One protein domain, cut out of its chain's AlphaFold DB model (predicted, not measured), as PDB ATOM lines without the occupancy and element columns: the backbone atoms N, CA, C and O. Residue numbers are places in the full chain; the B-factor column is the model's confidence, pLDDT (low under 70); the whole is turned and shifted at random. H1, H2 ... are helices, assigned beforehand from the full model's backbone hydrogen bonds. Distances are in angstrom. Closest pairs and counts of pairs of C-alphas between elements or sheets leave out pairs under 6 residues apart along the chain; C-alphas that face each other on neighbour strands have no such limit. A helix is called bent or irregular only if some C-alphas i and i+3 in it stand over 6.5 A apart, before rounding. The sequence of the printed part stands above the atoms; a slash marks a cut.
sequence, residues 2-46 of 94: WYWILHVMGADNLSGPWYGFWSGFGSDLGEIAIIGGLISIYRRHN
ATOM      1  N   TRP A   2     112.534 202.002 134.214       60.72
ATOM      2  CA  TRP A   2     112.794 201.437 135.553       60.72
ATOM      3  C   TRP A   2     111.516 201.333 136.389       60.72
ATOM      4  O   TRP A   2     111.188 200.260 136.871       60.72
ATOM      5  N   TYR A   3     110.753 202.435 136.441       60.03
ATOM      6  CA  TYR A   3     109.547 202.676 137.260       60.03
ATOM      7  C   TYR A   3     108.443 201.607 137.158       60.03
ATOM      8  O   TYR A   3     107.517 201.573 137.953       60.03
ATOM      9  N   TRP A   4     108.557 200.750 136.151       47.44
ATOM     10  CA  TRP A   4     107.508 199.909 135.615       47.44
ATOM     11  C   TRP A   4     107.755 198.422 135.909       47.44
ATOM     12  O   TRP A   4     106.846 197.744 136.362       47.44
ATOM     13  N   ILE A   5     109.008 197.941 135.827       57.78
ATOM     14  CA  ILE A   5     109.411 196.627 136.388       57.78
ATOM     15  C   ILE A   5     109.054 196.572 137.887       57.78
ATOM     16  O   ILE A   5     108.604 195.560 138.419       57.78
ATOM     17  N   LEU A   6     109.270 197.715 138.544       58.69
ATOM     18  CA  LEU A   6     109.106 197.956 139.975       58.69
ATOM     19  C   LEU A   6     107.661 197.946 140.458       58.69
ATOM     20  O   LEU A   6     107.422 197.760 141.644       58.69
ATOM     21  N   HIS A   7     106.729 198.168 139.544       57.84
ATOM     22  CA  HIS A   7     105.317 197.993 139.800       57.84
ATOM     23  C   HIS A   7     104.977 196.532 139.455       57.84
ATOM     24  O   HIS A   7     104.400 195.852 140.294       57.84
ATOM     25  N   VAL A   8     105.485 196.022 138.311       50.38
ATOM     26  CA  VAL A   8     105.252 194.690 137.700       50.38
ATOM     27  C   VAL A   8     105.431 193.476 138.613       50.38
ATOM     28  O   VAL A   8     104.668 192.521 138.474       50.38
ATOM     29  N   MET A   9     106.287 193.533 139.633       57.06
ATOM     30  CA  MET A   9     106.198 192.659 140.812       57.06
ATOM     31  C   MET A   9     104.991 193.112 141.679       57.06
ATOM     32  O   MET A   9     105.175 193.553 142.809       57.06
ATOM     33  N   GLY A  10     103.779 193.067 141.085       61.50
ATOM     34  CA  GLY A  10     102.574 193.848 141.454       61.50
ATOM     35  C   GLY A  10     101.745 194.468 140.289       61.50
ATOM     36  O   GLY A  10     100.672 195.014 140.551       61.50
ATOM     37  N   ALA A  11     102.188 194.354 139.025       64.12
ATOM     38  CA  ALA A  11     101.691 195.049 137.811       64.12
ATOM     39  C   ALA A  11     101.763 196.596 137.819       64.12
ATOM     40  O   ALA A  11     102.776 197.178 137.463       64.12
ATOM     41  N   ASP A  12     100.655 197.203 138.222       64.50
ATOM     42  CA  ASP A  12     100.159 198.588 138.093       64.50
ATOM     43  C   ASP A  12      99.084 198.728 139.178       64.50
ATOM     44  O   ASP A  12      98.961 199.680 139.946       64.50
ATOM     45  N   ASN A  13      98.275 197.673 139.225       56.53
ATOM     46  CA  ASN A  13      97.350 197.317 140.262       56.53
ATOM     47  C   ASN A  13      96.895 195.879 139.987       56.53
ATOM     48  O   ASN A  13      96.608 195.545 138.839       56.53
ATOM     49  N   LEU A  14      96.708 195.061 141.021       56.50
ATOM     50  CA  LEU A  14      95.737 193.957 140.963       56.50
ATOM     51  C   LEU A  14      94.717 194.134 142.102       56.50
ATOM     52  O   LEU A  14      94.482 193.242 142.909       56.50
ATOM     53  N   SER A  15      94.139 195.341 142.164       58.69
ATOM     54  CA  SER A  15      93.229 195.926 143.179       58.69
ATOM     55  C   SER A  15      93.854 196.453 144.481       58.69
ATOM     56  O   SER A  15      93.218 197.229 145.192       58.69
ATOM     57  N   GLY A  16      95.121 196.140 144.751       61.88
ATOM     58  CA  GLY A  16      95.951 196.876 145.707       61.88
ATOM     59  C   GLY A  16      97.419 196.883 145.265       61.88
ATOM     60  O   GLY A  16      97.819 195.981 144.520       61.88
ATOM     61  N   PRO A  17      98.246 197.840 145.738       61.19
ATOM     62  CA  PRO A  17      99.596 198.097 145.211       61.19
ATOM     63  C   PRO A  17     100.604 196.940 145.354       61.19
ATOM     64  O   PRO A  17     101.688 197.025 144.793       61.19
ATOM     65  N   TRP A  18     100.254 195.868 146.074       66.00
ATOM     66  CA  TRP A  18     101.098 194.683 146.280       66.00
ATOM     67  C   TRP A  18     100.395 193.341 146.021       66.00
ATOM     68  O   TRP A  18     101.011 192.296 146.217       66.00
ATOM     69  N   TYR A  19      99.130 193.316 145.580       67.12
ATOM     70  CA  TYR A  19      98.409 192.042 145.413       67.12
ATOM     71  C   TYR A  19      99.082 191.142 144.365       67.12
ATOM     72  O   TYR A  19      99.404 189.995 144.660       67.12
ATOM     73  N   GLY A  20      99.391 191.698 143.185       66.50
ATOM     74  CA  GLY A  20     100.044 190.970 142.089       66.50
ATOM     75  C   GLY A  20     101.453 190.460 142.403       66.50
ATOM     76  O   GLY A  20     101.955 189.583 141.704       66.50
ATOM     77  N   PHE A  21     102.085 190.979 143.461       74.12
ATOM     78  CA  PHE A  21     103.319 190.411 143.988       74.12
ATOM     79  C   PHE A  21     103.021 189.095 144.692       74.12
ATOM     80  O   PHE A  21     103.504 188.044 144.287       74.12
ATOM     81  N   TRP A  22     102.191 189.147 145.733       72.00
ATOM     82  CA  TRP A  22     101.963 188.019 146.628       72.00
ATOM     83  C   TRP A  22     101.120 186.903 146.003       72.00
ATOM     84  O   TRP A  22     101.331 185.744 146.342       72.00
ATOM     85  N   SER A  23     100.209 187.223 145.078       64.94
ATOM     86  CA  SER A  23      99.376 186.226 144.390       64.94
ATOM     87  C   SER A  23     100.065 185.535 143.209       64.94
ATOM     88  O   SER A  23      99.515 184.575 142.680       64.94
ATOM     89  N   GLY A  24     101.201 186.063 142.741       68.75
ATOM     90  CA  GLY A  24     101.899 185.604 141.537       68.75
ATOM     91  C   GLY A  24     103.393 185.484 141.795       68.75
ATOM     92  O   GLY A  24     103.838 184.512 142.390       68.75
ATOM     93  N   PHE A  25     104.164 186.508 141.429       71.06
ATOM     94  CA  PHE A  25     105.632 186.458 141.422       71.06
ATOM     95  C   PHE A  25     106.274 186.010 142.755       71.06
ATOM     96  O   PHE A  25     107.227 185.235 142.772       71.06
ATOM     97  N   GLY A  26     105.751 186.471 143.894       73.31
ATOM     98  CA  GLY A  26     106.188 186.048 145.228       73.31
ATOM     99  C   GLY A  26     105.767 184.617 145.588       73.31
ATOM    100  O   GLY A  26     106.494 183.937 146.311       73.31
ATOM    101  N   SER A  27     104.640 184.140 145.050       74.12
ATOM    102  CA  SER A  27     104.217 182.738 145.150       74.12
ATOM    103  C   SER A  27     105.133 181.834 144.322       74.12
ATOM    104  O   SER A  27     105.603 180.824 144.839       74.12
ATOM    105  N   ASP A  28     105.480 182.236 143.095       76.62
ATOM    106  CA  ASP A  28     106.401 181.498 142.216       76.62
ATOM    107  C   ASP A  28     107.802 181.376 142.841       76.62
ATOM    108  O   ASP A  28     108.425 180.315 142.801       76.62
ATOM    109  N   LEU A  29     108.296 182.438 143.493       78.81
ATOM    110  CA  LEU A  29     109.535 182.385 144.280       78.81
ATOM    111  C   LEU A  29     109.426 181.427 145.475       78.81
ATOM    112  O   LEU A  29     110.389 180.718 145.779       78.81
ATOM    113  N   GLY A  30     108.267 181.381 146.136       81.25
ATOM    114  CA  GLY A  30     107.962 180.400 147.176       81.25
ATOM    115  C   GLY A  30     107.988 178.966 146.642       81.25
ATOM    116  O   GLY A  30     108.619 178.099 147.244       81.25
ATOM    117  N   GLU A  31     107.380 178.718 145.483       82.06
ATOM    118  CA  GLU A  31     107.370 177.409 144.827       82.06
ATOM    119  C   GLU A  31     108.778 176.984 144.379       82.06
ATOM    120  O   GLU A  31     109.204 175.868 144.682       82.06
ATOM    121  N   ILE A  32     109.562 177.881 143.772       87.00
ATOM    122  CA  ILE A  32     110.973 177.633 143.430       87.00
ATOM    123  C   ILE A  32     111.795 177.324 144.689       87.00
ATOM    124  O   ILE A  32     112.626 176.411 144.667       87.00
ATOM    125  N   ALA A  33     111.566 178.031 145.800       87.50
ATOM    126  CA  ALA A  33     112.244 177.764 147.066       87.50
ATOM    127  C   ALA A  33     111.841 176.406 147.672       87.50
ATOM    128  O   ALA A  33     112.705 175.683 148.172       87.50
ATOM    129  N   ILE A  34     110.564 176.021 147.583       88.50
ATOM    130  CA  ILE A  34     110.059 174.717 148.038       88.50
ATOM    131  C   ILE A  34     110.631 173.590 147.172       88.50
ATOM    132  O   ILE A  34     111.245 172.666 147.705       88.50
ATOM    133  N   ILE A  35     110.502 173.670 145.845       89.69
ATOM    134  CA  ILE A  35     111.012 172.660 144.905       89.69
ATOM    135  C   ILE A  35     112.539 172.561 145.002       89.69
ATOM    136  O   ILE A  35     113.082 171.463 145.135       89.69
ATOM    137  N   GLY A  36     113.248 173.692 145.010       90.50
ATOM    138  CA  GLY A  36     114.699 173.747 145.188       90.50
ATOM    139  C   GLY A  36     115.150 173.185 146.540       90.50
ATOM    140  O   GLY A  36     116.123 172.432 146.602       90.50
ATOM    141  N   GLY A  37     114.408 173.474 147.613       90.12
ATOM    142  CA  GLY A  37     114.616 172.906 148.944       90.12
ATOM    143  C   GLY A  37     114.436 171.388 148.966       90.12
ATOM    144  O   GLY A  37     115.321 170.674 149.436       90.12
ATOM    145  N   LEU A  38     113.346 170.876 148.384       88.31
ATOM    146  CA  LEU A  38     113.080 169.440 148.252       88.31
ATOM    147  C   LEU A  38     114.158 168.733 147.420       88.31
ATOM    148  O   LEU A  38     114.651 167.686 147.835       88.31
ATOM    149  N   ILE A  39     114.592 169.318 146.298       88.38
ATOM    150  CA  ILE A  39     115.695 168.796 145.477       88.38
ATOM    151  C   ILE A  39     117.013 168.797 146.263       88.38
ATOM    152  O   ILE A  39     117.767 167.827 146.190       88.38
ATOM    153  N   SER A  40     117.300 169.851 147.029       87.88
ATOM    154  CA  SER A  40     118.505 169.950 147.861       87.88
ATOM    155  C   SER A  40     118.525 168.877 148.955       87.88
ATOM    156  O   SER A  40     119.501 168.134 149.077       87.88
ATOM    157  N   ILE A  41     117.412 168.714 149.682       87.94
ATOM    158  CA  ILE A  41     117.222 167.664 150.691       87.94
ATOM    159  C   ILE A  41     117.373 166.281 150.048       87.94
ATOM    160  O   ILE A  41     118.169 165.475 150.526       87.94
ATOM    161  N   TYR A  42     116.688 166.021 148.932       85.75
ATOM    162  CA  TYR A  42     116.777 164.762 148.189       85.75
ATOM    163  C   TYR A  42     118.222 164.450 147.773       85.75
ATOM    164  O   TYR A  42     118.732 163.372 148.058       85.75
ATOM    165  N   ARG A  43     118.936 165.406 147.166       84.19
ATOM    166  CA  ARG A  43     120.327 165.204 146.727       84.19
ATOM    167  C   ARG A  43     121.308 165.026 147.886       84.19
ATOM    168  O   ARG A  43     122.269 164.282 147.725       84.19
ATOM    169  N   ARG A  44     121.088 165.692 149.024       85.12
ATOM    170  CA  ARG A  44     121.982 165.632 150.193       85.12
ATOM    171  C   ARG A  44     121.753 164.401 151.067       85.12
ATOM    172  O   ARG A  44     122.708 163.876 151.631       85.12
ATOM    173  N   HIS A  45     120.505 163.959 151.197       88.75
ATOM    174  CA  HIS A  45     120.127 162.840 152.059       88.75
ATOM    175  C   HIS A  45     119.972 161.512 151.315       88.75
ATOM    176  O   HIS A  45     119.744 160.498 151.968       88.75
ATOM    177  N   ASN A  46     120.114 161.467 149.990       91.81
ATOM    178  CA  ASN A  46     120.106 160.207 149.251       91.81
ATOM    179  C   ASN A  46     121.419 159.426 149.335       91.81
ATOM    180  O   ASN A  46     122.504 159.935 149.601       91.81
TER     181      ASN A  46
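AT A GLANCE: This is residues 2 to 46 of the 94 residues of an uncharacterized protein of Chloroflexi bacterium (UniProt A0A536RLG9). One long helix, H2, makes most of the length, and next to its first residues the stretch before it, residues 2 to 18, folds into a small hooked head of loop with one short helix turn, H1, off to one side, in an overall L shape. The far part of H2, from residue 31 on, sticks out free as an arm. You are looking at 45 printed residues with two named helices, H1 then H2, and no named strand: the class is all helix. The whole is extended, with a radius of gyration of the C-alphas of 14.8 A, and spans 45 by 22 by 7 A.

HOW THE PARTS SIT: Start with H2, residues 19 to 45, and look near residue 27 for a kink of 29 degrees. H2 is irregular, but only just: C-alphas 23 and 26 are 6.9 A apart. Along its backbone, 20 of 23 O i to N i+4 pairs are within hydrogen-bond range. Now go to H1, residues 5 to 8, which is too short for such a pair; its one O i to N i+3 pair is within range. H1 and H2 are close but not clearly touching, with 2 pairs of C-alphas within 8 A; the closest C-alphas, those of Val 8 and Gly 20, are 7.8 A apart. Their centres are 20.9 A apart.

IN THESE COORDINATES: Find C-alpha 19 at (98.409, 192.042, 145.413); from there H2 runs 37.0 A to C-alpha 45 at (120.127, 162.840, 152.059). H1 begins at C-alpha 5, at (109.411, 196.627, 136.388), and measures 4.8 A from first to last C-alpha.

THE WHOLE: The two C-alphas farthest apart, those of Tyr 3 and Asn 46, are 45.4 A from each other. Residues 31 to 46, of which 31 to 45 belong to H2, stand free. The link from H1 to H2 is short, with 10 residues, and the printed part has no cut. In the B-factor column, the mean pLDDT of the printed part is 72.7; look for values under 70 at residues 2 to 20 and 23 to 24.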